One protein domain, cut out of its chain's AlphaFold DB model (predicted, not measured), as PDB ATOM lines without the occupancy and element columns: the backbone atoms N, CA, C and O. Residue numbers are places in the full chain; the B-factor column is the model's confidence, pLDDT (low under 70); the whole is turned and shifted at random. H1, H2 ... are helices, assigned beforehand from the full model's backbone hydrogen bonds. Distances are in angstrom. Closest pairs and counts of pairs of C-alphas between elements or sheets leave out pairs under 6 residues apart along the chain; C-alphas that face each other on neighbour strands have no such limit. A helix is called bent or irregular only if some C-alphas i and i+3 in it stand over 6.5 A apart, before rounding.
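AT A GLANCE: This is residues 28 to 95 of the 167 residues of an uncharacterized protein of Ganoderma sinense ZZ0214-1 (UniProt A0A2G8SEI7). You are looking at a long helical hairpin: H1 and H2 run side by side, opposite ways, and residues 86 to 95 stick out at the open end, past a kink in H2. The printed part has 68 residues with two named helices, H1 then H2, and no named strand: all helix. It is a rod spanning 54 by 23 by 9 A, only just loose, close to extended, with a radius of gyration of the C-alphas of 16.3 A.

HOW THE PARTS SIT: H1, residues 28 to 58, and H2, residues 64 to 93, touch; look at their closest C-alphas, Val 48 and Ala 67, 6.4 A apart. Their lines stand at a shallow tilt of 16 degrees. Every O i to N i+4 pair is within hydrogen-bond range in H1, and 22 of 26 are in H2.

IN THESE COORDINATES: Find C-alpha 28 at (123.872, 147.116, 203.396); H1 runs 44.3 A from there to C-alpha 58. H2 runs 42.5 A to C-alpha 93 at (136.009, 134.273, 191.481), with a kink of 48 degrees near residue 87; it is irregular, C-alphas 89 and 92 being 7.0 A apart.

THE WHOLE: The farthest C-alphas, Ile 58 and Asn 92, are 53.9 A apart. The printed part has no cut, and the H1 to H2 link is tight. Look for pLDDT under 70 at residues 58 to 65 and 86 to 95, among others.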
ATOM      1  N   ASP A  28     124.486 146.807 202.093       65.81
ATOM      2  CA  ASP A  28     123.872 147.116 203.396       65.81
ATOM      3  C   ASP A  28     122.350 147.303 203.308       65.81
ATOM      4  O   ASP A  28     121.607 146.770 204.130       65.81
ATOM      5  N   SER A  29     121.847 147.943 202.248       66.44
ATOM      6  CA  SER A  29     120.401 148.139 202.053       66.44
ATOM      7  C   SER A  29     119.654 146.857 201.666       66.44
ATOM      8  O   SER A  29     118.510 146.659 202.081       66.44
ATOM      9  N   MET A  30     120.282 145.963 200.889       70.31
ATOM     10  CA  MET A  30     119.669 144.681 200.512       70.31
ATOM     11  C   MET A  30     119.582 143.773 201.736       70.31
ATOM     12  O   MET A  30     118.516 143.252 202.034       70.31
ATOM     13  N   ILE A  31     120.666 143.661 202.501       71.94
ATOM     14  CA  ILE A  31     120.726 142.844 203.718       71.94
ATOM     15  C   ILE A  31     119.743 143.359 204.768       71.94
ATOM     16  O   ILE A  31     118.973 142.576 205.321       71.94
ATOM     17  N   GLN A  32     119.693 144.672 204.988       75.56
ATOM     18  CA  GLN A  32     118.755 145.280 205.929       75.56
ATOM     19  C   GLN A  32     117.295 144.999 205.541       75.56
ATOM     20  O   GLN A  32     116.483 144.635 206.392       75.56
ATOM     21  N   THR A  33     116.969 145.076 204.247       74.12
ATOM     22  CA  THR A  33     115.624 144.754 203.745       74.12
ATOM     23  C   THR A  33     115.301 143.269 203.902       74.12
ATOM     24  O   THR A  33     114.168 142.918 204.221       74.12
ATOM     25  N   LEU A  34     116.285 142.383 203.748       73.81
ATOM     26  CA  LEU A  34     116.121 140.943 203.948       73.81
ATOM     27  C   LEU A  34     115.906 140.556 205.399       73.81
ATOM     28  O   LEU A  34     115.089 139.679 205.673       73.81
ATOM     29  N   VAL A  35     116.579 141.226 206.327       76.00
ATOM     30  CA  VAL A  35     116.358 141.042 207.762       76.00
ATOM     31  C   VAL A  35     114.940 141.476 208.129       76.00
ATOM     32  O   VAL A  35     114.199 140.702 208.733       76.00
ATOM     33  N   VAL A  36     114.504 142.655 207.675       77.56
ATOM     34  CA  VAL A  36     113.127 143.135 207.888       77.56
ATOM     35  C   VAL A  36     112.103 142.211 207.217       77.56
ATOM     36  O   VAL A  36     111.075 141.884 207.810       77.56
ATOM     37  N   TYR A  37     112.395 141.717 206.013       69.19
ATOM     38  CA  TYR A  37     111.549 140.760 205.302       69.19
ATOM     39  C   TYR A  37     111.508 139.392 205.987       69.19
ATOM     40  O   TYR A  37     110.468 138.743 205.957       69.19
ATOM     41  N   THR A  38     112.595 138.962 206.627       73.38
ATOM     42  CA  THR A  38     112.664 137.717 207.403       73.38
ATOM     43  C   THR A  38     111.835 137.833 208.673       73.38
ATOM     44  O   THR A  38     111.066 136.926 208.972       73.38
ATOM     45  N   ILE A  39     111.906 138.969 209.368       78.50
ATOM     46  CA  ILE A  39     111.066 139.258 210.539       78.50
ATOM     47  C   ILE A  39     109.587 139.275 210.132       78.50
ATOM     48  O   ILE A  39     108.768 138.564 210.713       78.50
ATOM     49  N   ASN A  40     109.248 140.011 209.072       78.19
ATOM     50  CA  ASN A  40     107.880 140.087 208.563       78.19
ATOM     51  C   ASN A  40     107.389 138.730 208.016       78.19
ATOM     52  O   ASN A  40     106.254 138.322 208.233       78.19
ATOM     53  N   THR A  41     108.258 137.964 207.356       76.44
ATOM     54  CA  THR A  41     107.941 136.613 206.874       76.44
ATOM     55  C   THR A  41     107.828 135.608 208.015       76.44
ATOM     56  O   THR A  41     107.025 134.692 207.902       76.44
ATOM     57  N   GLY A  42     108.542 135.786 209.127       72.00
ATOM     58  CA  GLY A  42     108.351 135.003 210.349       72.00
ATOM     59  C   GLY A  42     106.943 135.176 210.918       72.00
ATOM     60  O   GLY A  42     106.311 134.190 211.301       72.00
ATOM     61  N   LEU A  43     106.401 136.399 210.858       76.00
ATOM     62  CA  LEU A  43     104.994 136.658 211.173       76.00
ATOM     63  C   LEU A  43     104.063 135.961 210.171       76.00
ATOM     64  O   LEU A  43     103.100 135.325 210.583       76.00
ATOM     65  N   VAL A  44     104.378 135.990 208.872       73.88
ATOM     66  CA  VAL A  44     103.595 135.279 207.844       73.88
ATOM     67  C   VAL A  44     103.621 133.759 208.047       73.88
ATOM     68  O   VAL A  44     102.573 133.133 207.963       73.88
ATOM     69  N   THR A  45     104.768 133.149 208.362       75.38
ATOM     70  CA  THR A  45     104.881 131.708 208.659       75.38
ATOM     71  C   THR A  45     104.119 131.345 209.931       75.38
ATOM     72  O   THR A  45     103.452 130.314 209.962       75.38
ATOM     73  N   SER A  46     104.154 132.208 210.952       78.56
ATOM     74  CA  SER A  46     103.339 132.054 212.161       78.56
ATOM     75  C   SER A  46     101.842 132.089 211.834       78.56
ATOM     76  O   SER A  46     101.098 131.220 212.277       78.56
ATOM     77  N   ILE A  47     101.406 133.015 210.971       80.50
ATOM     78  CA  ILE A  47     100.020 133.098 210.488       80.50
ATOM     79  C   ILE A  47      99.648 131.854 209.670       80.50
ATOM     80  O   ILE A  47      98.574 131.306 209.872       80.50
ATOM     81  N   VAL A  48     100.522 131.361 208.788       78.50
ATOM     82  CA  VAL A  48     100.279 130.139 207.996       78.50
ATOM     83  C   VAL A  48     100.182 128.906 208.896       78.50
ATOM     84  O   VAL A  48      99.302 128.078 208.683       78.50
ATOM     85  N   GLY A  49     101.033 128.799 209.920       77.38
ATOM     86  CA  GLY A  49     100.968 127.741 210.928       77.38
ATOM     87  C   GLY A  49      99.707 127.829 211.787       77.38
ATOM     88  O   GLY A  49      99.050 126.816 212.008       77.38
ATOM     89  N   MET A  50      99.313 129.040 212.194       80.31
ATOM     90  CA  MET A  50      98.044 129.288 212.880       80.31
ATOM     91  C   MET A  50      96.853 128.902 212.010       80.31
ATOM     92  O   MET A  50      95.962 128.204 212.479       80.31
ATOM     93  N   LEU A  51      96.836 129.310 210.742       76.25
ATOM     94  CA  LEU A  51      95.781 128.946 209.807       76.25
ATOM     95  C   LEU A  51      95.753 127.429 209.621       76.25
ATOM     96  O   LEU A  51      94.695 126.841 209.777       76.25
ATOM     97  N   ALA A  52      96.888 126.769 209.383       73.50
ATOM     98  CA  ALA A  52      96.958 125.311 209.264       73.50
ATOM     99  C   ALA A  52      96.462 124.586 210.531       73.50
ATOM    100  O   ALA A  52      95.752 123.588 210.419       73.50
ATOM    101  N   PHE A  53      96.770 125.110 211.720       79.00
ATOM    102  CA  PHE A  53      96.274 124.597 212.999       79.00
ATOM    103  C   PHE A  53      94.754 124.768 213.125       79.00
ATOM    104  O   PHE A  53      94.041 123.811 213.412       79.00
ATOM    105  N   ILE A  54      94.244 125.961 212.819       75.44
ATOM    106  CA  ILE A  54      92.812 126.280 212.835       75.44
ATOM    107  C   ILE A  54      92.054 125.449 211.782       75.44
ATOM    108  O   ILE A  54      90.978 124.935 212.059       75.44
ATOM    109  N   PHE A  55      92.622 125.235 210.595       70.81
ATOM    110  CA  PHE A  55      92.026 124.411 209.540       70.81
ATOM    111  C   PHE A  55      92.073 122.917 209.855       70.81
ATOM    112  O   PHE A  55      91.114 122.210 209.545       70.81
ATOM    113  N   GLY A  56      93.128 122.443 210.522       66.00
ATOM    114  CA  GLY A  56      93.195 121.086 211.068       66.00
ATOM    115  C   GLY A  56      92.103 120.816 212.106       66.00
ATOM    116  O   GLY A  56      91.640 119.684 212.222       66.00
ATOM    117  N   LEU A  57      91.637 121.860 212.795       70.00
ATOM    118  CA  LEU A  57      90.515 121.781 213.728       70.00
ATOM    119  C   LEU A  57      89.136 121.847 213.045       70.00
ATOM    120  O   LEU A  57      88.158 121.442 213.665       70.00
ATOM    121  N   ILE A  58      89.033 122.341 211.801       66.88
ATOM    122  CA  ILE A  58      87.740 122.650 211.157       66.88
ATOM    123  C   ILE A  58      87.415 121.722 209.966       66.88
ATOM    124  O   ILE A  58      86.275 121.273 209.865       66.88
ATOM    125  N   MET A  59      88.359 121.409 209.063       61.84
ATOM    126  CA  MET A  59      88.171 120.419 207.979       61.84
ATOM    127  C   MET A  59      89.495 120.138 207.218       61.84
ATOM    128  O   MET A  59      90.031 121.039 206.567       61.84
ATOM    129  N   PRO A  60      90.012 118.891 207.199       57.34
ATOM    130  CA  PRO A  60      91.360 118.543 206.713       57.34
ATOM    131  C   PRO A  60      91.471 118.339 205.183       57.34
ATOM    132  O   PRO A  60      92.299 117.560 204.721       57.34
ATOM    133  N   GLY A  61      90.621 118.987 204.378       60.19
ATOM    134  CA  GLY A  61      90.406 118.578 202.980       60.19
ATOM    135  C   GLY A  61      91.158 119.350 201.890       60.19
ATOM    136  O   GLY A  61      91.520 118.749 200.887       60.19
ATOM    137  N   ASN A  62      91.384 120.664 202.037       62.91
ATOM    138  CA  ASN A  62      91.774 121.502 200.881       62.91
ATOM    139  C   ASN A  62      92.834 122.587 201.149       62.91
ATOM    140  O   ASN A  62      93.346 123.188 200.207       62.91
ATOM    141  N   LEU A  63      93.205 122.850 202.407       64.00
ATOM    142  CA  LEU A  63      94.093 123.977 202.746       64.00
ATOM    143  C   LEU A  63      95.546 123.595 203.025       64.00
ATOM    144  O   LEU A  63      96.423 124.456 202.998       64.00
ATOM    145  N   VAL A  64      95.825 122.303 203.205       67.69
ATOM    146  CA  VAL A  64      97.197 121.787 203.341       67.69
ATOM    147  C   VAL A  64      98.003 122.044 202.062       67.69
ATOM    148  O   VAL A  64      99.182 122.383 202.134       67.69
ATOM    149  N   TYR A  65      97.352 121.982 200.895       66.31
ATOM    150  CA  TYR A  65      97.975 122.285 199.604       66.31
ATOM    151  C   TYR A  65      98.450 123.746 199.520       66.31
ATOM    152  O   TYR A  65      99.589 124.015 199.138       66.31
ATOM    153  N   PHE A  66      97.617 124.692 199.969       72.19
ATOM    154  CA  PHE A  66      97.985 126.107 200.050       72.19
ATOM    155  C   PHE A  66      99.078 126.367 201.096       72.19
ATOM    156  O   PHE A  66     100.005 127.131 200.826       72.19
ATOM    157  N   ALA A  67      99.019 125.705 202.256       72.56
ATOM    158  CA  ALA A  67     100.036 125.837 203.300       72.56
ATOM    159  C   ALA A  67     101.424 125.382 202.812       72.56
ATOM    160  O   ALA A  67     102.404 126.108 202.985       72.56
ATOM    161  N   MET A  68     101.502 124.232 202.134       72.12
ATOM    162  CA  MET A  68     102.755 123.735 201.554       72.12
ATOM    163  C   MET A  68     103.302 124.669 200.470       72.12
ATOM    164  O   MET A  68     104.500 124.953 200.463       72.12
ATOM    165  N   GLY A  69     102.440 125.209 199.603       75.94
ATOM    166  CA  GLY A  69     102.852 126.178 198.584       75.94
ATOM    167  C   GLY A  69     103.494 127.431 199.189       75.94
ATOM    168  O   GLY A  69     104.574 127.842 198.769       75.94
ATOM    169  N   ILE A  70     102.883 127.991 200.235       74.38
ATOM    170  CA  ILE A  70     103.377 129.214 200.883       74.38
ATOM    171  C   ILE A  70     104.714 128.969 201.599       74.38
ATOM    172  O   ILE A  70     105.629 129.786 201.470       74.38
ATOM    173  N   VAL A  71     104.870 127.844 202.306       74.50
ATOM    174  CA  VAL A  71     106.128 127.489 202.991       74.50
ATOM    175  C   VAL A  71     107.283 127.365 201.993       74.50
ATOM    176  O   VAL A  71     108.348 127.949 202.208       74.50
ATOM    177  N   VAL A  72     107.061 126.683 200.864       79.38
ATOM    178  CA  VAL A  72     108.074 126.519 199.809       79.38
ATOM    179  C   VAL A  72     108.445 127.866 199.179       79.38
ATOM    180  O   VAL A  72     109.631 128.161 199.040       79.38
ATOM    181  N   THR A  73     107.473 128.732 198.868       79.81
ATOM    182  CA  THR A  73     107.743 130.076 198.316       79.81
ATOM    183  C   THR A  73     108.561 130.950 199.275       79.81
ATOM    184  O   THR A  73     109.451 131.684 198.838       79.81
ATOM    185  N   LYS A  74     108.305 130.869 200.588       73.75
ATOM    186  CA  LYS A  74     109.038 131.645 201.600       73.75
ATOM    187  C   LYS A  74     110.467 131.142 201.822       73.75
ATOM    188  O   LYS A  74     111.380 131.967 201.893       73.75
ATOM    189  N   LEU A  75     110.672 129.825 201.883       72.56
ATOM    190  CA  LEU A  75     112.006 129.214 201.972       72.56
ATOM    191  C   LEU A  75     112.832 129.495 200.713       72.56
ATOM    192  O   LEU A  75     114.006 129.841 200.811       72.56
ATOM    193  N   TYR A  76     112.201 129.427 199.539       77.69
ATOM    194  CA  TYR A  76     112.842 129.743 198.267       77.69
ATOM    195  C   TYR A  76     113.308 131.200 198.206       77.69
ATOM    196  O   TYR A  76     114.465 131.460 197.882       77.69
ATOM    197  N   ALA A  77     112.449 132.154 198.584       76.38
ATOM    198  CA  ALA A  77     112.829 133.562 198.644       76.38
ATOM    199  C   ALA A  77     114.010 133.788 199.604       76.38
ATOM    200  O   ALA A  77     114.968 134.451 199.230       76.38
ATOM    201  N   ASN A  78     113.995 133.189 200.799       73.44
ATOM    202  CA  ASN A  78     115.092 133.311 201.766       73.44
ATOM    203  C   ASN A  78     116.425 132.781 201.197       73.44
ATOM    204  O   ASN A  78     117.425 133.496 201.189       73.44
ATOM    205  N   SER A  79     116.419 131.583 200.609       75.69
ATOM    206  CA  SER A  79     117.620 130.964 200.033       75.69
ATOM    207  C   SER A  79     118.151 131.692 198.796       75.69
ATOM    208  O   SER A  79     119.362 131.828 198.636       75.69
ATOM    209  N   VAL A  80     117.280 132.199 197.918       79.06
ATOM    210  CA  VAL A  80     117.699 132.998 196.751       79.06
ATOM    211  C   VAL A  80     118.333 134.311 197.197       79.06
ATOM    212  O   VAL A  80     119.320 134.755 196.614       79.06
ATOM    213  N   LEU A  81     117.805 134.914 198.254       73.50
ATOM    214  CA  LEU A  81     118.324 136.151 198.821       73.50
ATOM    215  C   LEU A  81     119.650 135.925 199.558       73.50
ATOM    216  O   LEU A  81     120.555 136.746 199.431       73.50
ATOM    217  N   ALA A  82     119.809 134.783 200.231       67.31
ATOM    218  CA  ALA A  82     121.089 134.318 200.754       67.31
ATOM    219  C   ALA A  82     122.104 134.051 199.629       67.31
ATOM    220  O   ALA A  82     123.265 134.431 199.749       67.31
ATOM    221  N   LEU A  83     121.680 133.490 198.490       71.56
ATOM    222  CA  LEU A  83     122.579 133.341 197.348       71.56
ATOM    223  C   LEU A  83     122.984 134.707 196.782       71.56
ATOM    224  O   LEU A  83     124.154 134.929 196.493       71.56
ATOM    225  N   LEU A  84     122.035 135.629 196.628       66.06
ATOM    226  CA  LEU A  84     122.297 136.986 196.142       66.06
ATOM    227  C   LEU A  84     123.208 137.779 197.090       66.06
ATOM    228  O   LEU A  84     124.013 138.579 196.609       66.06
ATOM    229  N   ASN A  85     123.126 137.517 198.399       70.12
ATOM    230  CA  ASN A  85     124.023 138.055 199.423       70.12
ATOM    231  C   ASN A  85     125.487 137.669 199.139       70.12
ATOM    232  O   ASN A  85     126.360 138.533 199.129       70.12
ATOM    233  N   THR A  86     125.738 136.415 198.764       58.50
ATOM    234  CA  THR A  86     127.086 135.924 198.434       58.50
ATOM    235  C   THR A  86     127.489 136.232 196.985       58.50
ATOM    236  O   THR A  86     128.671 136.371 196.673       58.50
ATOM    237  N   ARG A  87     126.526 136.404 196.070       62.81
ATOM    238  CA  ARG A  87     126.778 136.561 194.624       62.81
ATOM    239  C   ARG A  87     127.582 137.814 194.271       62.81
ATOM    240  O   ARG A  87     128.321 137.794 193.295       62.81
ATOM    241  N   ARG A  88     127.490 138.886 195.067       58.78
ATOM    242  CA  ARG A  88     128.332 140.087 194.892       58.78
ATOM    243  C   ARG A  88     129.808 139.839 195.217       58.78
ATOM    244  O   ARG A  88     130.646 140.558 194.683       58.78
ATOM    245  N   TYR A  89     130.104 138.842 196.048       54.53
ATOM    246  CA  TYR A  89     131.463 138.405 196.371       54.53
ATOM    247  C   TYR A  89     131.967 137.353 195.371       54.53
ATOM    248  O   TYR A  89     133.123 137.379 194.973       54.53
ATOM    249  N   LEU A  90     131.069 136.492 194.879       58.06
ATOM    250  CA  LEU A  90     131.388 135.420 193.930       58.06
ATOM    251  C   LEU A  90     131.581 135.890 192.481       58.06
ATOM    252  O   LEU A  90     132.059 135.115 191.670       58.06
ATOM    253  N   SER A  91     131.198 137.111 192.097       57.78
ATOM    254  CA  SER A  91     131.243 137.527 190.681       57.78
ATOM    255  C   SER A  91     132.647 137.662 190.079       57.78
ATOM    256  O   SER A  91     132.748 137.586 188.858       57.78
ATOM    257  N   ASN A  92     133.702 137.845 190.883       56.12
ATOM    258  CA  ASN A  92     135.076 137.858 190.365       56.12
ATOM    259  C   ASN A  92     135.701 136.451 190.356       56.12
ATOM    260  O   ASN A  92     136.370 136.110 189.390       56.12
ATOM    261  N   ASP A  93     135.402 135.611 191.353       60.59
ATOM    262  CA  ASP A  93     136.009 134.273 191.481       60.59
ATOM    263  C   ASP A  93     135.218 133.168 190.752       60.59
ATOM    264  O   ASP A  93     135.774 132.156 190.336       60.59
ATOM    265  N   ALA A  94     133.906 133.342 190.552       56.97
ATOM    266  CA  ALA A  94     133.070 132.340 189.889       56.97
ATOM    267  C   ALA A  94     133.303 132.274 188.376       56.97
ATOM    268  O   ALA A  94     133.020 131.239 187.787       56.97
ATOM    269  N   LEU A  95     133.808 133.340 187.741       56.00
ATOM    270  CA  LEU A  95     134.144 133.312 186.314       56.00
ATOM    271  C   LEU A  95     135.307 132.355 186.012       56.00
ATOM    272  O   LEU A  95     135.268 131.703 184.975       56.00
TER     273      LEU A  95